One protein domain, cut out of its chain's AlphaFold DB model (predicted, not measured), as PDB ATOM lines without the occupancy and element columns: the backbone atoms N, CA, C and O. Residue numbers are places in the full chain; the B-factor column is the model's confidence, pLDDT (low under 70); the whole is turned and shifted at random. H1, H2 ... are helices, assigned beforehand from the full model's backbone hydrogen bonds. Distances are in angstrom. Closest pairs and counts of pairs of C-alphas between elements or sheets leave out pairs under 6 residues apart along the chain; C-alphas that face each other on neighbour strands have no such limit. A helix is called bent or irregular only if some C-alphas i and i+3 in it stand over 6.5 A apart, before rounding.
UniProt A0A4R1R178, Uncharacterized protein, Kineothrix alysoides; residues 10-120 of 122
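What this domain is: This is residues 10 to 120 of the 122 residues of an uncharacterized protein of Kineothrix alysoides (UniProt A0A4R1R178). The long helix H3 makes one side, with H2 packed near its start and H4 near its end; H5 and short H1 meet across from it. The printed part has 111 residues with five named helices, H1 to H5, and no named strand: all helix. It is compact, radius of gyration of the C-alphas 14.3 A, spanning 40 by 26 by 25 A.

How they stand to each other: Start at H3, residues 66 to 86. Its residues 66 to 73 alone touch H2, residues 52 to 60, closest at C-alphas 66 and 56, 7.2 A. Its residues 83 to 84 alone touch H4, residues 91 to 97, closest at C-alphas 84 and 94, 6.1 A. H5, residues 103 to 118, is apart from H3 but touches H1, residues 18 to 23, closest at C-alphas 109 and 19, 6.5 A. Every O i to N i+4 pair is within hydrogen-bond range in H2 to H5; irregular H1, with C-alphas 19 and 22 7.5 A apart, has 0 of 2, but 2 of 3 O i to N i+3 pairs.

Where its parts are: Find C-alpha 66 at (11.643, -9.727, 5.535); H3 runs 30.3 A to C-alpha 86. H5 runs 23.0 A to C-alpha 118 at (30.209, -24.158, 6.880).

The domain as a whole: The C-alphas farthest apart, 88 and 118, are 42.0 A apart. The H1 to H2 link is long; no printed residue is under 70 in pLDDT, and the printed part has no cut.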
ATOM      1  N   CYS A  10      23.476  -1.142  20.010       96.31
ATOM      2  CA  CYS A  10      23.589  -2.533  19.567       96.31
ATOM      3  C   CYS A  10      24.920  -3.181  19.977       96.31
ATOM      4  O   CYS A  10      24.994  -4.397  20.031       96.31
ATOM      5  N   CYS A  11      25.943  -2.390  20.315       97.25
ATOM      6  CA  CYS A  11      27.253  -2.862  20.767       97.25
ATOM      7  C   CYS A  11      27.324  -3.121  22.286       97.25
ATOM      8  O   CYS A  11      28.420  -3.280  22.820       97.25
ATOM      9  N   ILE A  12      26.184  -3.123  22.988       96.25
ATOM     10  CA  ILE A  12      26.078  -3.282  24.447       96.25
ATOM     11  C   ILE A  12      25.171  -4.475  24.767       96.25
ATOM     12  O   ILE A  12      24.104  -4.615  24.164       96.25
ATOM     13  N   GLY A  13      25.554  -5.293  25.747       95.25
ATOM     14  CA  GLY A  13      24.877  -6.538  26.123       95.25
ATOM     15  C   GLY A  13      25.080  -7.660  25.113       95.25
ATOM     16  O   GLY A  13      24.136  -8.382  24.803       95.25
ATOM     17  N   LEU A  14      26.283  -7.755  24.545       94.50
ATOM     18  CA  LEU A  14      26.644  -8.794  23.579       94.50
ATOM     19  C   LEU A  14      26.838 -10.178  24.215       94.50
ATOM     20  O   LEU A  14      26.883 -11.172  23.504       94.50
ATOM     21  N   ASP A  15      26.875 -10.255  25.545       92.19
ATOM     22  CA  ASP A  15      26.955 -11.485  26.338       92.19
ATOM     23  C   ASP A  15      25.615 -12.243  26.435       92.19
ATOM     24  O   ASP A  15      25.491 -13.196  27.201       92.19
ATOM     25  N   ARG A  16      24.590 -11.799  25.699       90.31
ATOM     26  CA  ARG A  16      23.217 -12.330  25.749       90.31
ATOM     27  C   ARG A  16      22.917 -13.372  24.676       90.31
ATOM     28  O   ARG A  16      21.845 -13.965  24.700       90.31
ATOM     29  N   ASN A  17      23.823 -13.574  23.722       88.12
ATOM     30  CA  ASN A  17      23.723 -14.638  22.730       88.12
ATOM     31  C   ASN A  17      25.106 -14.981  22.147       88.12
ATOM     32  O   ASN A  17      26.053 -14.201  22.232       88.12
ATOM     33  N   GLU A  18      25.209 -16.162  21.544       90.12
ATOM     34  CA  GLU A  18      26.476 -16.709  21.046       90.12
ATOM     35  C   GLU A  18      26.955 -16.026  19.749       90.12
ATOM     36  O   GLU A  18      28.155 -16.014  19.474       90.12
ATOM     37  N   ILE A  19      26.061 -15.388  18.979       90.12
ATOM     38  CA  ILE A  19      26.402 -14.811  17.666       90.12
ATOM     39  C   ILE A  19      27.395 -13.657  17.754       90.12
ATOM     40  O   ILE A  19      28.155 -13.390  16.823       90.12
ATOM     41  N   THR A  20      27.399 -12.971  18.894       91.44
ATOM     42  CA  THR A  20      28.294 -11.855  19.165       91.44
ATOM     43  C   THR A  20      29.443 -12.204  20.095       91.44
ATOM     44  O   THR A  20      30.232 -11.310  20.391       91.44
ATOM     45  N   ALA A  21      29.605 -13.468  20.503       92.25
ATOM     46  CA  ALA A  21      30.636 -13.892  21.459       92.25
ATOM     47  C   ALA A  21      32.047 -13.473  21.024       92.25
ATOM     48  O   ALA A  21      32.863 -13.029  21.826       92.25
ATOM     49  N   GLN A  22      32.309 -13.528  19.719       92.00
ATOM     50  CA  GLN A  22      33.568 -13.092  19.139       92.00
ATOM     51  C   GLN A  22      33.787 -11.578  19.167       92.00
ATOM     52  O   GLN A  22      34.829 -11.164  18.691       92.00
ATOM     53  N   LEU A  23      32.865 -10.731  19.633       94.94
ATOM     54  CA  LEU A  23      32.969  -9.262  19.578       94.94
ATOM     55  C   LEU A  23      33.243  -8.602  20.936       94.94
ATOM     56  O   LEU A  23      33.485  -7.396  20.965       94.94
ATOM     57  N   HIS A  24      33.216  -9.349  22.039       95.31
ATOM     58  CA  HIS A  24      33.415  -8.825  23.392       95.31
ATOM     59  C   HIS A  24      34.283  -9.770  24.228       95.31
ATOM     60  O   HIS A  24      34.347 -10.966  23.962       95.31
ATOM     61  N   ASP A  25      34.902  -9.250  25.287       92.94
ATOM     62  CA  ASP A  25      35.815 -10.016  26.152       92.94
ATOM     63  C   ASP A  25      35.099 -10.561  27.406       92.94
ATOM     64  O   ASP A  25      35.665 -10.661  28.494       92.94
ATOM     65  N   GLY A  26      33.809 -10.886  27.263       91.94
ATOM     66  CA  GLY A  26      32.954 -11.375  28.356       91.94
ATOM     67  C   GLY A  26      32.287 -10.297  29.227       91.94
ATOM     68  O   GLY A  26      31.503 -10.641  30.104       91.94
ATOM     69  N   ASP A  27      32.530  -9.009  28.973       93.00
ATOM     70  CA  ASP A  27      31.884  -7.889  29.685       93.00
ATOM     71  C   ASP A  27      30.571  -7.409  29.033       93.00
ATOM     72  O   ASP A  27      29.909  -6.505  29.544       93.00
ATOM     73  N   GLY A  28      30.202  -8.007  27.898       94.44
ATOM     74  CA  GLY A  28      29.029  -7.652  27.109       94.44
ATOM     75  C   GLY A  28      29.190  -6.364  26.297       94.44
ATOM     76  O   GLY A  28      28.207  -5.908  25.714       94.44
ATOM     77  N   ILE A  29      30.382  -5.766  26.221       96.88
ATOM     78  CA  ILE A  29      30.641  -4.545  25.451       96.88
ATOM     79  C   ILE A  29      31.481  -4.893  24.222       96.88
ATOM     80  O   ILE A  29      32.523  -5.535  24.308       96.88
ATOM     81  N   CYS A  30      31.043  -4.450  23.045       97.56
ATOM     82  CA  CYS A  30      31.804  -4.661  21.819       97.56
ATOM     83  C   CYS A  30      33.177  -3.986  21.903       97.56
ATOM     84  O   CYS A  30      33.256  -2.772  22.101       97.56
ATOM     85  N   ARG A  31      34.252  -4.715  21.589       97.44
ATOM     86  CA  ARG A  31      35.621  -4.165  21.503       97.44
ATOM     87  C   ARG A  31      35.784  -3.043  20.471       97.44
ATOM     88  O   ARG A  31      36.778  -2.321  20.477       97.44
ATOM     89  N   HIS A  32      34.842  -2.931  19.531       97.75
ATOM     90  CA  HIS A  32      34.839  -1.902  18.493       97.75
ATOM     91  C   HIS A  32      33.983  -0.681  18.852       97.75
ATOM     92  O   HIS A  32      33.929   0.257  18.054       97.75
ATOM     93  N   LEU A  33      33.307  -0.677  20.006       98.06
ATOM     94  CA  LEU A  33      32.582   0.491  20.492       98.06
ATOM     95  C   LEU A  33      33.577   1.521  21.024       98.06
ATOM     96  O   LEU A  33      34.382   1.243  21.910       98.06
ATOM     97  N   ASP A  34      33.512   2.731  20.485       97.62
ATOM     98  CA  ASP A  34      34.215   3.862  21.059       97.62
ATOM     99  C   ASP A  34      33.424   4.401  22.258       97.62
ATOM    100  O   ASP A  34      32.339   4.948  22.095       97.62
ATOM    101  N   MET A  35      33.954   4.227  23.467       93.94
ATOM    102  CA  MET A  35      33.236   4.556  24.707       93.94
ATOM    103  C   MET A  35      33.102   6.064  24.970       93.94
ATOM    104  O   MET A  35      32.318   6.457  25.828       93.94
ATOM    105  N   GLU A  36      33.850   6.909  24.255       95.25
ATOM    106  CA  GLU A  36      33.743   8.367  24.376       95.25
ATOM    107  C   GLU A  36      32.653   8.919  23.452       95.25
ATOM    108  O   GLU A  36      31.883   9.796  23.840       95.25
ATOM    109  N   THR A  37      32.572   8.389  22.230       96.44
ATOM    110  CA  THR A  37      31.651   8.876  21.187       96.44
ATOM    111  C   THR A  37      30.398   8.020  21.013       96.44
ATOM    112  O   THR A  37      29.458   8.447  20.346       96.44
ATOM    113  N   MET A  38      30.379   6.815  21.588       95.94
ATOM    114  CA  MET A  38      29.383   5.757  21.372       95.94
ATOM    115  C   MET A  38      29.300   5.254  19.922       95.94
ATOM    116  O   MET A  38      28.367   4.541  19.564       95.94
ATOM    117  N   LEU A  39      30.269   5.579  19.065       97.50
ATOM    118  CA  LEU A  39      30.264   5.141  17.671       97.50
ATOM    119  C   LEU A  39      30.999   3.808  17.498       97.50
ATOM    120  O   LEU A  39      32.032   3.545  18.113       97.50
ATOM    121  N   CYS A  40      30.490   2.959  16.604       97.88
ATOM    122  CA  CYS A  40      31.196   1.749  16.195       97.88
ATOM    123  C   CYS A  40      32.357   2.114  15.258       97.88
ATOM    124  O   CYS A  40      32.142   2.655  14.172       97.88
ATOM    125  N   ARG A  41      33.587   1.755  15.635       98.00
ATOM    126  CA  ARG A  41      34.808   2.056  14.865       98.00
ATOM    127  C   ARG A  41      34.883   1.347  13.513       98.00
ATOM    128  O   ARG A  41      35.639   1.765  12.645       98.00
ATOM    129  N   ILE A  42      34.093   0.291  13.330       97.25
ATOM    130  CA  ILE A  42      34.031  -0.500  12.096       97.25
ATOM    131  C   ILE A  42      32.657  -0.417  11.424       97.25
ATOM    132  O   ILE A  42      32.283  -1.333  10.706       97.25
ATOM    133  N   TYR A  43      31.883   0.653  11.650       95.94
ATOM    134  CA  TYR A  43      30.480   0.735  11.214       95.94
ATOM    135  C   TYR A  43      30.257   0.390   9.725       95.94
ATOM    136  O   TYR A  43      29.322  -0.339   9.389       95.94
ATOM    137  N   GLU A  44      31.120   0.890   8.841       95.19
ATOM    138  CA  GLU A  44      31.024   0.648   7.392       95.19
ATOM    139  C   GLU A  44      31.476  -0.771   6.991       95.19
ATOM    140  O   GLU A  44      31.065  -1.276   5.955       95.19
ATOM    141  N   ASN A  45      32.273  -1.438   7.834       94.94
ATOM    142  CA  ASN A  45      32.796  -2.795   7.628       94.94
ATOM    143  C   ASN A  45      32.288  -3.752   8.719       94.94
ATOM    144  O   ASN A  45      33.035  -4.584   9.236       94.94
ATOM    145  N   ARG A  46      31.031  -3.574   9.140       94.56
ATOM    146  CA  ARG A  46      30.417  -4.404  10.180       94.56
ATOM    147  C   ARG A  46      30.391  -5.872   9.736       94.56
ATOM    148  O   ARG A  46      30.081  -6.131   8.574       94.56
ATOM    149  N   PRO A  47      30.656  -6.824  10.650       93.44
ATOM    150  CA  PRO A  47      30.499  -8.244  10.345       93.44
ATOM    151  C   PRO A  47      29.041  -8.553   9.981       93.44
ATOM    152  O   PRO A  47      28.137  -7.795  10.346       93.44
ATOM    153  N   ILE A  48      28.805  -9.683   9.306       93.12
ATOM    154  CA  ILE A  48      27.472 -10.061   8.812       93.12
ATOM    155  C   ILE A  48      26.412 -10.056   9.925       93.12
ATOM    156  O   ILE A  48      25.323  -9.533   9.726       93.12
ATOM    157  N   PHE A  49      26.766 -10.487  11.138       92.25
ATOM    158  CA  PHE A  49      25.870 -10.497  12.304       92.25
ATOM    159  C   PHE A  49      25.492  -9.110  12.838       92.25
ATOM    160  O   PHE A  49      24.532  -8.965  13.584       92.25
ATOM    161  N   CYS A  50      26.238  -8.071  12.462       94.12
ATOM    162  CA  CYS A  50      25.910  -6.676  12.755       94.12
ATOM    163  C   CYS A  50      25.202  -5.979  11.576       94.12
ATOM    164  O   CYS A  50      24.829  -4.806  11.692       94.12
ATOM    165  N   ASN A  51      25.048  -6.667  10.440       94.38
ATOM    166  CA  ASN A  51      24.376  -6.184   9.242       94.38
ATOM    167  C   ASN A  51      23.007  -6.864   9.114       94.38
ATOM    168  O   ASN A  51      22.901  -7.954   8.572       94.38
ATOM    169  N   ILE A  52      21.960  -6.189   9.594       95.56
ATOM    170  CA  ILE A  52      20.587  -6.714   9.681       95.56
ATOM    171  C   ILE A  52      20.109  -7.300   8.346       95.56
ATOM    172  O   ILE A  52      19.665  -8.440   8.295       95.56
ATOM    173  N   GLU A  53      20.235  -6.562   7.246       94.69
ATOM    174  CA  GLU A  53      19.756  -7.051   5.948       94.69
ATOM    175  C   GLU A  53      20.606  -8.188   5.397       94.69
ATOM    176  O   GLU A  53      20.047  -9.165   4.906       94.69
ATOM    177  N   GLY A  54      21.932  -8.085   5.516       95.00
ATOM    178  CA  GLY A  54      22.825  -9.160   5.088       95.00
ATOM    179  C   GLY A  54      22.578 -10.448   5.875       95.00
ATOM    180  O   GLY A  54      22.513 -11.522   5.289       95.00
ATOM    181  N   TYR A  55      22.368 -10.331   7.187       95.12
ATOM    182  CA  TYR A  55      22.014 -11.453   8.045       95.12
ATOM    183  C   TYR A  55      20.694 -12.100   7.616       95.12
ATOM    184  O   TYR A  55      20.614 -13.318   7.506       95.12
ATOM    185  N   TYR A  56      19.670 -11.297   7.316       96.69
ATOM    186  CA  TYR A  56      18.403 -11.818   6.811       96.69
ATOM    187  C   TYR A  56      18.575 -12.574   5.490       96.69
ATOM    188  O   TYR A  56      18.161 -13.728   5.381       96.69
ATOM    189  N   ASP A  57      19.194 -11.930   4.498       95.69
ATOM    190  CA  ASP A  57      19.319 -12.481   3.149       95.69
ATOM    191  C   ASP A  57      20.134 -13.793   3.150       95.69
ATOM    192  O   ASP A  57      19.864 -14.698   2.348       95.69
ATOM    193  N   GLU A  58      21.100 -13.915   4.068       95.12
ATOM    194  CA  GLU A  58      21.944 -15.100   4.200       95.12
ATOM    195  C   GLU A  58      21.318 -16.195   5.072       95.12
ATOM    196  O   GLU A  58      21.316 -17.358   4.672       95.12
ATOM    197  N   PHE A  59      20.760 -15.859   6.237       94.94
ATOM    198  CA  PHE A  59      20.410 -16.854   7.258       94.94
ATOM    199  C   PHE A  59      18.910 -17.051   7.478       94.94
ATOM    200  O   PHE A  59      18.526 -18.138   7.891       94.94
ATOM    201  N   LEU A  60      18.062 -16.051   7.205       95.12
ATOM    202  CA  LEU A  60      16.653 -16.072   7.638       95.12
ATOM    203  C   LEU A  60      15.616 -15.950   6.520       95.12
ATOM    204  O   LEU A  60      14.424 -16.094   6.791       95.12
ATOM    205  N   LYS A  61      16.028 -15.695   5.274       95.56
ATOM    206  CA  LYS A  61      15.092 -15.479   4.157       95.56
ATOM    207  C   LYS A  61      14.128 -16.640   3.893       95.56
ATOM    208  O   LYS A  61      13.051 -16.407   3.359       95.56
ATOM    209  N   ASP A  62      14.524 -17.858   4.256       93.88
ATOM    210  CA  ASP A  62      13.730 -19.074   4.067       93.88
ATOM    211  C   ASP A  62      12.895 -19.425   5.319       93.88
ATOM    212  O   ASP A  62      12.014 -20.277   5.247       93.88
ATOM    213  N   GLU A  63      13.136 -18.744   6.446       91.81
ATOM    214  CA  GLU A  63      12.502 -19.011   7.746       91.81
ATOM    215  C   GLU A  63      11.412 -17.987   8.096       91.81
ATOM    216  O   GLU A  63      10.452 -18.307   8.797       91.81
ATOM    217  N   MET A  64      11.536 -16.740   7.625       94.88
ATOM    218  CA  MET A  64      10.560 -15.689   7.916       94.88
ATOM    219  C   MET A  64      10.500 -14.583   6.857       94.88
ATOM    220  O   MET A  64      11.428 -14.351   6.080       94.88
ATOM    221  N   GLU A  65       9.407 -13.823   6.886       97.06
ATOM    222  CA  GLU A  65       9.216 -12.668   6.012       97.06
ATOM    223  C   GLU A  65      10.147 -11.507   6.381       97.06
ATOM    224  O   GLU A  65      10.315 -11.154   7.555       97.06
ATOM    225  N   LYS A  66      10.707 -10.850   5.358       96.38
ATOM    226  CA  LYS A  66      11.643  -9.727   5.535       96.38
ATOM    227  C   LYS A  66      11.019  -8.585   6.322       96.38
ATOM    228  O   LYS A  66      11.684  -7.976   7.153       96.38
ATOM    229  N   GLU A  67       9.750  -8.285   6.060       96.56
ATOM    230  CA  GLU A  67       9.029  -7.210   6.744       96.56
ATOM    231  C   GLU A  67       8.938  -7.462   8.253       96.56
ATOM    232  O   GLU A  67       9.224  -6.561   9.044       96.56
ATOM    233  N   GLU A  68       8.640  -8.697   8.650       96.38
ATOM    234  CA  GLU A  68       8.541  -9.078  10.057       96.38
ATOM    235  C   GLU A  68       9.906  -9.024  10.751       96.38
ATOM    236  O   GLU A  68      10.039  -8.440  11.828       96.38
ATOM    237  N   PHE A  69      10.955  -9.533  10.101       96.31
ATOM    238  CA  PHE A  69      12.314  -9.453  10.634       96.31
ATOM    239  C   PHE A  69      12.760  -8.000  10.852       96.31
ATOM    240  O   PHE A  69      13.339  -7.650  11.886       96.31
ATOM    241  N   MET A  70      12.462  -7.129   9.887       97.38
ATOM    242  CA  MET A  70      12.764  -5.704   9.976       97.38
ATOM    243  C   MET A  70      11.983  -5.038  11.112       97.38
ATOM    244  O   MET A  70      12.574  -4.277  11.880       97.38
ATOM    245  N   ARG A  71      10.687  -5.350  11.256       97.50
ATOM    246  CA  ARG A  71       9.837  -4.852  12.347       97.50
ATOM    247  C   ARG A  71      10.426  -5.211  13.712       97.50
ATOM    248  O   ARG A  71      10.633  -4.313  14.528       97.50
ATOM    249  N   LEU A  72      10.773  -6.481  13.925       95.69
ATOM    250  CA  LEU A  72      11.371  -6.961  15.177       95.69
ATOM    251  C   LEU A  72      12.707  -6.268  15.486       95.69
ATOM    252  O   LEU A  72      12.949  -5.863  16.623       95.69
ATOM    253  N   ASN A  73      13.561  -6.059  14.479       96.50
ATOM    254  CA  ASN A  73      14.826  -5.343  14.668       96.50
ATOM    255  C   ASN A  73      14.621  -3.866  15.042       96.50
ATOM    256  O   ASN A  73      15.367  -3.328  15.866       96.50
ATOM    257  N   TYR A  74      13.622  -3.193  14.461       97.81
ATOM    258  CA  TYR A  74      13.287  -1.821  14.850       97.81
ATOM    259  C   TYR A  74      12.737  -1.762  16.276       97.81
ATOM    260  O   TYR A  74      13.156  -0.893  17.040       97.81
ATOM    261  N   GLU A  75      11.869  -2.697  16.663       97.25
ATOM    262  CA  GLU A  75      11.356  -2.797  18.034       97.25
ATOM    263  C   GLU A  75      12.484  -3.023  19.041       97.25
ATOM    264  O   GLU A  75      12.602  -2.265  20.003       97.25
ATOM    265  N   ALA A  76      13.387  -3.969  18.778       94.81
ATOM    266  CA  ALA A  76      14.558  -4.204  19.620       94.81
ATOM    267  C   ALA A  76      15.463  -2.959  19.727       94.81
ATOM    268  O   ALA A  76      15.955  -2.628  20.810       94.81
ATOM    269  N   CYS A  77      15.662  -2.230  18.622       97.56
ATOM    270  CA  CYS A  77      16.427  -0.982  18.597       97.56
ATOM    271  C   CYS A  77      15.771   0.116  19.451       97.56
ATOM    272  O   CYS A  77      16.454   0.784  20.232       97.56
ATOM    273  N   LEU A  78      14.450   0.287  19.342       97.94
ATOM    274  CA  LEU A  78      13.687   1.263  20.123       97.94
ATOM    275  C   LEU A  78      13.679   0.919  21.614       97.94
ATOM    276  O   LEU A  78      13.947   1.798  22.432       97.94
ATOM    277  N   LEU A  79      13.460  -0.350  21.965       96.56
ATOM    278  CA  LEU A  79      13.515  -0.825  23.350       96.56
ATOM    279  C   LEU A  79      14.887  -0.563  23.974       96.56
ATOM    280  O   LEU A  79      14.973  -0.041  25.082       96.56
ATOM    281  N   LYS A  80      15.976  -0.826  23.237       96.06
ATOM    282  CA  LYS A  80      17.332  -0.500  23.702       96.06
ATOM    283  C   LYS A  80      17.527   0.998  23.947       96.06
ATOM    284  O   LYS A  80      18.184   1.366  24.916       96.06
ATOM    285  N   LYS A  81      16.982   1.863  23.087       97.75
ATOM    286  CA  LYS A  81      17.053   3.326  23.261       97.75
ATOM    287  C   LYS A  81      16.252   3.802  24.466       97.75
ATOM    288  O   LYS A  81      16.730   4.655  25.204       97.75
ATOM    289  N   GLN A  82      15.064   3.245  24.674       97.88
ATOM    290  CA  GLN A  82      14.250   3.540  25.846       97.88
ATOM    291  C   GLN A  82      14.982   3.130  27.130       97.88
ATOM    292  O   GLN A  82      15.150   3.950  28.030       97.88
ATOM    293  N   GLU A  83      15.503   1.905  27.176       97.44
ATOM    294  CA  GLU A  83      16.252   1.394  28.324       97.44
ATOM    295  C   GLU A  83      17.511   2.232  28.610       97.44
ATOM    296  O   GLU A  83      17.826   2.535  29.760       97.44
ATOM    297  N   TRP A  84      18.201   2.701  27.567       97.56
ATOM    298  CA  TRP A  84      19.338   3.610  27.714       97.56
ATOM    299  C   TRP A  84      18.980   4.903  28.458       97.56
ATOM    300  O   TRP A  84      19.723   5.338  29.340       97.56
ATOM    301  N   GLU A  85      17.830   5.503  28.154       97.94
ATOM    302  CA  GLU A  85      17.345   6.681  28.876       97.94
ATOM    303  C   GLU A  85      16.899   6.319  30.305       97.94
ATOM    304  O   GLU A  85      17.294   6.982  31.266       97.94
ATOM    305  N   GLU A  86      16.145   5.229  30.483       97.69
ATOM    306  CA  GLU A  86      15.597   4.803  31.781       97.69
ATOM    307  C   GLU A  86      16.660   4.351  32.788       97.69
ATOM    308  O   GLU A  86      16.499   4.508  34.003       97.69
ATOM    309  N   CYS A  87      17.761   3.773  32.313       97.06
ATOM    310  CA  CYS A  87      18.888   3.403  33.160       97.06
ATOM    311  C   CYS A  87      19.755   4.614  33.554       97.06
ATOM    312  O   CYS A  87      20.633   4.487  34.416       97.06
ATOM    313  N   GLY A  88      19.478   5.791  32.980       97.56
ATOM    314  CA  GLY A  88      20.231   7.021  33.192       97.56
ATOM    315  C   GLY A  88      21.540   7.063  32.410       97.56
ATOM    316  O   GLY A  88      22.504   7.652  32.897       97.56
ATOM    317  N   LYS A  89      21.588   6.434  31.227       96.06
ATOM    318  CA  LYS A  89      22.772   6.376  30.351       96.06
ATOM    319  C   LYS A  89      23.990   5.743  31.020       96.06
ATOM    320  O   LYS A  89      25.133   6.127  30.779       96.06
ATOM    321  N   ASP A  90      23.733   4.764  31.881       95.69
ATOM    322  CA  ASP A  90      24.753   3.989  32.572       95.69
ATOM    323  C   ASP A  90      24.856   2.604  31.929       95.69
ATOM    324  O   ASP A  90      23.919   1.806  31.965       95.69
ATOM    325  N   ILE A  91      26.016   2.304  31.345       94.12
ATOM    326  CA  ILE A  91      26.238   1.066  30.587       94.12
ATOM    327  C   ILE A  91      26.118  -0.176  31.475       94.12
ATOM    328  O   ILE A  91      25.589  -1.196  31.035       94.12
ATOM    329  N   ARG A  92      26.551  -0.109  32.737       93.12
ATOM    330  CA  ARG A  92      26.461  -1.262  33.644       93.12
ATOM    331  C   ARG A  92      25.007  -1.558  33.993       93.12
ATOM    332  O   ARG A  92      24.600  -2.718  33.994       93.12
ATOM    333  N   ARG A  93      24.213  -0.513  34.243       95.94
ATOM    334  CA  ARG A  93      22.767  -0.647  34.462       95.94
ATOM    335  C   ARG A  93      22.063  -1.150  33.209       95.94
ATOM    336  O   ARG A  93      21.264  -2.073  33.329       95.94
ATOM    337  N   MET A  94      22.407  -0.619  32.036       94.94
ATOM    338  CA  MET A  94      21.894  -1.087  30.748       94.94
ATOM    339  C   MET A  94      22.106  -2.599  30.592       94.94
ATOM    340  O   MET A  94      21.140  -3.335  30.430       94.94
ATOM    341  N   ILE A  95      23.349  -3.082  30.719       93.88
ATOM    342  CA  ILE A  95      23.679  -4.512  30.577       93.88
ATOM    343  C   ILE A  95      22.854  -5.366  31.543       93.88
ATOM    344  O   ILE A  95      22.302  -6.388  31.137       93.88
ATOM    345  N   SER A  96      22.702  -4.933  32.799       92.81
ATOM    346  CA  SER A  96      21.929  -5.676  33.804       92.81
ATOM    347  C   SER A  96      20.431  -5.808  33.496       92.81
ATOM    348  O   SER A  96      19.770  -6.657  34.089       92.81
ATOM    349  N   ARG A  97      19.896  -4.980  32.591       93.38
ATOM    350  CA  ARG A  97      18.474  -4.944  32.225       93.38
ATOM    351  C   ARG A  97      18.171  -5.594  30.878       93.38
ATOM    352  O   ARG A  97      17.007  -5.842  30.581       93.38
ATOM    353  N   ILE A  98      19.191  -5.903  30.076       90.44
ATOM    354  CA  ILE A  98      18.987  -6.610  28.809       90.44
ATOM    355  C   ILE A  98      18.577  -8.057  29.125       90.44
ATOM    356  O   ILE A  98      19.349  -8.757  29.794       90.44
ATOM    357  N   PRO A  99      17.394  -8.508  28.668       88.75
ATOM    358  CA  PRO A  99      16.918  -9.860  28.922       88.75
ATOM    359  C   PRO A  99      17.779 -10.893  28.195       88.75
ATOM    360  O   PRO A  99      18.428 -10.588  27.192       88.75
ATOM    361  N   GLN A 100      17.767 -12.122  28.707       86.25
ATOM    362  CA  GLN A 100      18.313 -13.257  27.972       86.25
ATOM    363  C   GLN A 100      17.436 -13.576  26.767       86.25
ATOM    364  O   GLN A 100      16.237 -13.282  26.768       86.25
ATOM    365  N   LEU A 101      18.059 -14.163  25.751       87.19
ATOM    366  CA  LEU A 101      17.357 -14.640  24.574       87.19
ATOM    367  C   LEU A 101      16.407 -15.785  24.965       87.19
ATOM    368  O   LEU A 101      16.718 -16.582  25.851       87.19
ATOM    369  N   ASP A 102      15.226 -15.839  24.356       91.00
ATOM    370  CA  ASP A 102      14.328 -16.978  24.541       91.00
ATOM    371  C   ASP A 102      14.810 -18.208  23.751       91.00
ATOM    372  O   ASP A 102      15.632 -18.114  22.840       91.00
ATOM    373  N   GLU A 103      14.279 -19.381  24.103       92.50
ATOM    374  CA  GLU A 103      14.712 -20.665  23.540       92.50
ATOM    375  C   GLU A 103      14.493 -20.764  22.016       92.50
ATOM    376  O   GLU A 103      15.220 -21.478  21.322       92.50
ATOM    377  N   GLU A 104      13.480 -20.080  21.480       91.75
ATOM    378  CA  GLU A 104      13.180 -20.091  20.047       91.75
ATOM    379  C   GLU A 104      14.237 -19.299  19.276       91.75
ATOM    380  O   GLU A 104      14.856 -19.817  18.343       91.75
ATOM    381  N   ASN A 105      14.528 -18.087  19.737       89.75
ATOM    382  CA  ASN A 105      15.568 -17.254  19.163       89.75
ATOM    383  C   ASN A 105      16.967 -17.868  19.352       89.75
ATOM    384  O   ASN A 105      17.787 -17.798  18.437       89.75
ATOM    385  N   GLU A 106      17.252 -18.539  20.474       92.81
ATOM    386  CA  GLU A 106      18.516 -19.271  20.664       92.81
ATOM    387  C   GLU A 106      18.729 -20.361  19.602       92.81
ATOM    388  O   GLU A 106      19.837 -20.508  19.078       92.81
ATOM    389  N   LYS A 107      17.676 -21.104  19.234       93.38
ATOM    390  CA  LYS A 107      17.752 -22.129  18.176       93.38
ATOM    391  C   LYS A 107      18.068 -21.516  16.816       93.38
ATOM    392  O   LYS A 107      18.924 -22.038  16.104       93.38
ATOM    393  N   ILE A 108      17.423 -20.398  16.483       92.38
ATOM    394  CA  ILE A 108      17.664 -19.663  15.234       92.38
ATOM    395  C   ILE A 108      19.123 -19.188  15.158       92.38
ATOM    396  O   ILE A 108      19.782 -19.342  14.125       92.38
ATOM    397  N   ILE A 109      19.655 -18.650  16.260       91.94
ATOM    398  CA  ILE A 109      21.049 -18.196  16.337       91.94
ATOM    399  C   ILE A 109      22.024 -19.356  16.122       91.94
ATOM    400  O   ILE A 109      22.962 -19.220  15.335       91.94
ATOM    401  N   ARG A 110      21.794 -20.508  16.759       93.31
ATOM    402  CA  ARG A 110      22.659 -21.685  16.591       93.31
ATOM    403  C   ARG A 110      22.664 -22.210  15.160       93.31
ATOM    404  O   ARG A 110      23.738 -22.430  14.613       93.31
ATOM    405  N   ALA A 111      21.498 -22.314  14.525       93.06
ATOM    406  CA  ALA A 111      21.412 -22.704  13.118       93.06
ATOM    407  C   ALA A 111      22.174 -21.729  12.199       93.06
ATOM    408  O   ALA A 111      22.850 -22.137  11.254       93.06
ATOM    409  N   SER A 112      22.113 -20.430  12.507       93.25
ATOM    410  CA  SER A 112      22.828 -19.398  11.751       93.25
ATOM    411  C   SER A 112      24.347 -19.493  11.930       93.25
ATOM    412  O   SER A 112      25.086 -19.342  10.958       93.25
ATOM    413  N   LEU A 113      24.822 -19.798  13.143       91.94
ATOM    414  CA  LEU A 113      26.240 -20.040  13.430       91.94
ATOM    415  C   LEU A 113      26.771 -21.284  12.712       91.94
ATOM    416  O   LEU A 113      27.801 -21.200  12.050       91.94
ATOM    417  N   GLU A 114      26.046 -22.403  12.765       92.62
ATOM    418  CA  GLU A 114      26.422 -23.636  12.058       92.62
ATOM    419  C   GLU A 114      26.554 -23.401  10.548       92.62
ATOM    420  O   GLU A 114      27.499 -23.870   9.909       92.62
ATOM    421  N   LYS A 115      25.632 -22.625   9.964       90.12
ATOM    422  CA  LYS A 115      25.709 -22.240   8.553       90.12
ATOM    423  C   LYS A 115      26.911 -21.331   8.275       90.12
ATOM    424  O   LYS A 115      27.600 -21.528   7.277       90.12
ATOM    425  N   ALA A 116      27.189 -20.366   9.148       89.00
ATOM    426  CA  ALA A 116      28.330 -19.467   9.002       89.00
ATOM    427  C   ALA A 116      29.683 -20.203   9.078       89.00
ATOM    428  O   ALA A 116      30.589 -19.895   8.302       89.00
ATOM    429  N   GLU A 117      29.808 -21.209   9.949       88.56
ATOM    430  CA  GLU A 117      30.987 -22.086  10.024       88.56
ATOM    431  C   GLU A 117      31.210 -22.849   8.717       88.56
ATOM    432  O   GLU A 117      32.321 -22.874   8.191       88.56
ATOM    433  N   GLN A 118      30.145 -23.425   8.151       87.69
ATOM    434  CA  GLN A 118      30.209 -24.158   6.880       87.69
ATOM    435  C   GLN A 118      30.612 -23.272   5.695       87.69
ATOM    436  O   GLN A 118      31.137 -23.771   4.701       87.69
ATOM    437  N   MET A 119      30.351 -21.969   5.795       85.56
ATOM    438  CA  MET A 119      30.684 -20.974   4.779       85.56
ATOM    439  C   MET A 119      32.045 -20.297   5.001       85.56
ATOM    440  O   MET A 119      32.438 -19.487   4.166       85.56
ATOM    441  N   GLU A 120      32.751 -20.600   6.098       82.94
ATOM    442  CA  GLU A 120      34.013 -19.950   6.495       82.94
ATOM    443  C   GLU A 120      33.895 -18.413   6.639       82.94
ATOM    444  O   GLU A 120      34.808 -17.669   6.280       82.94
TER     445      GLU A 120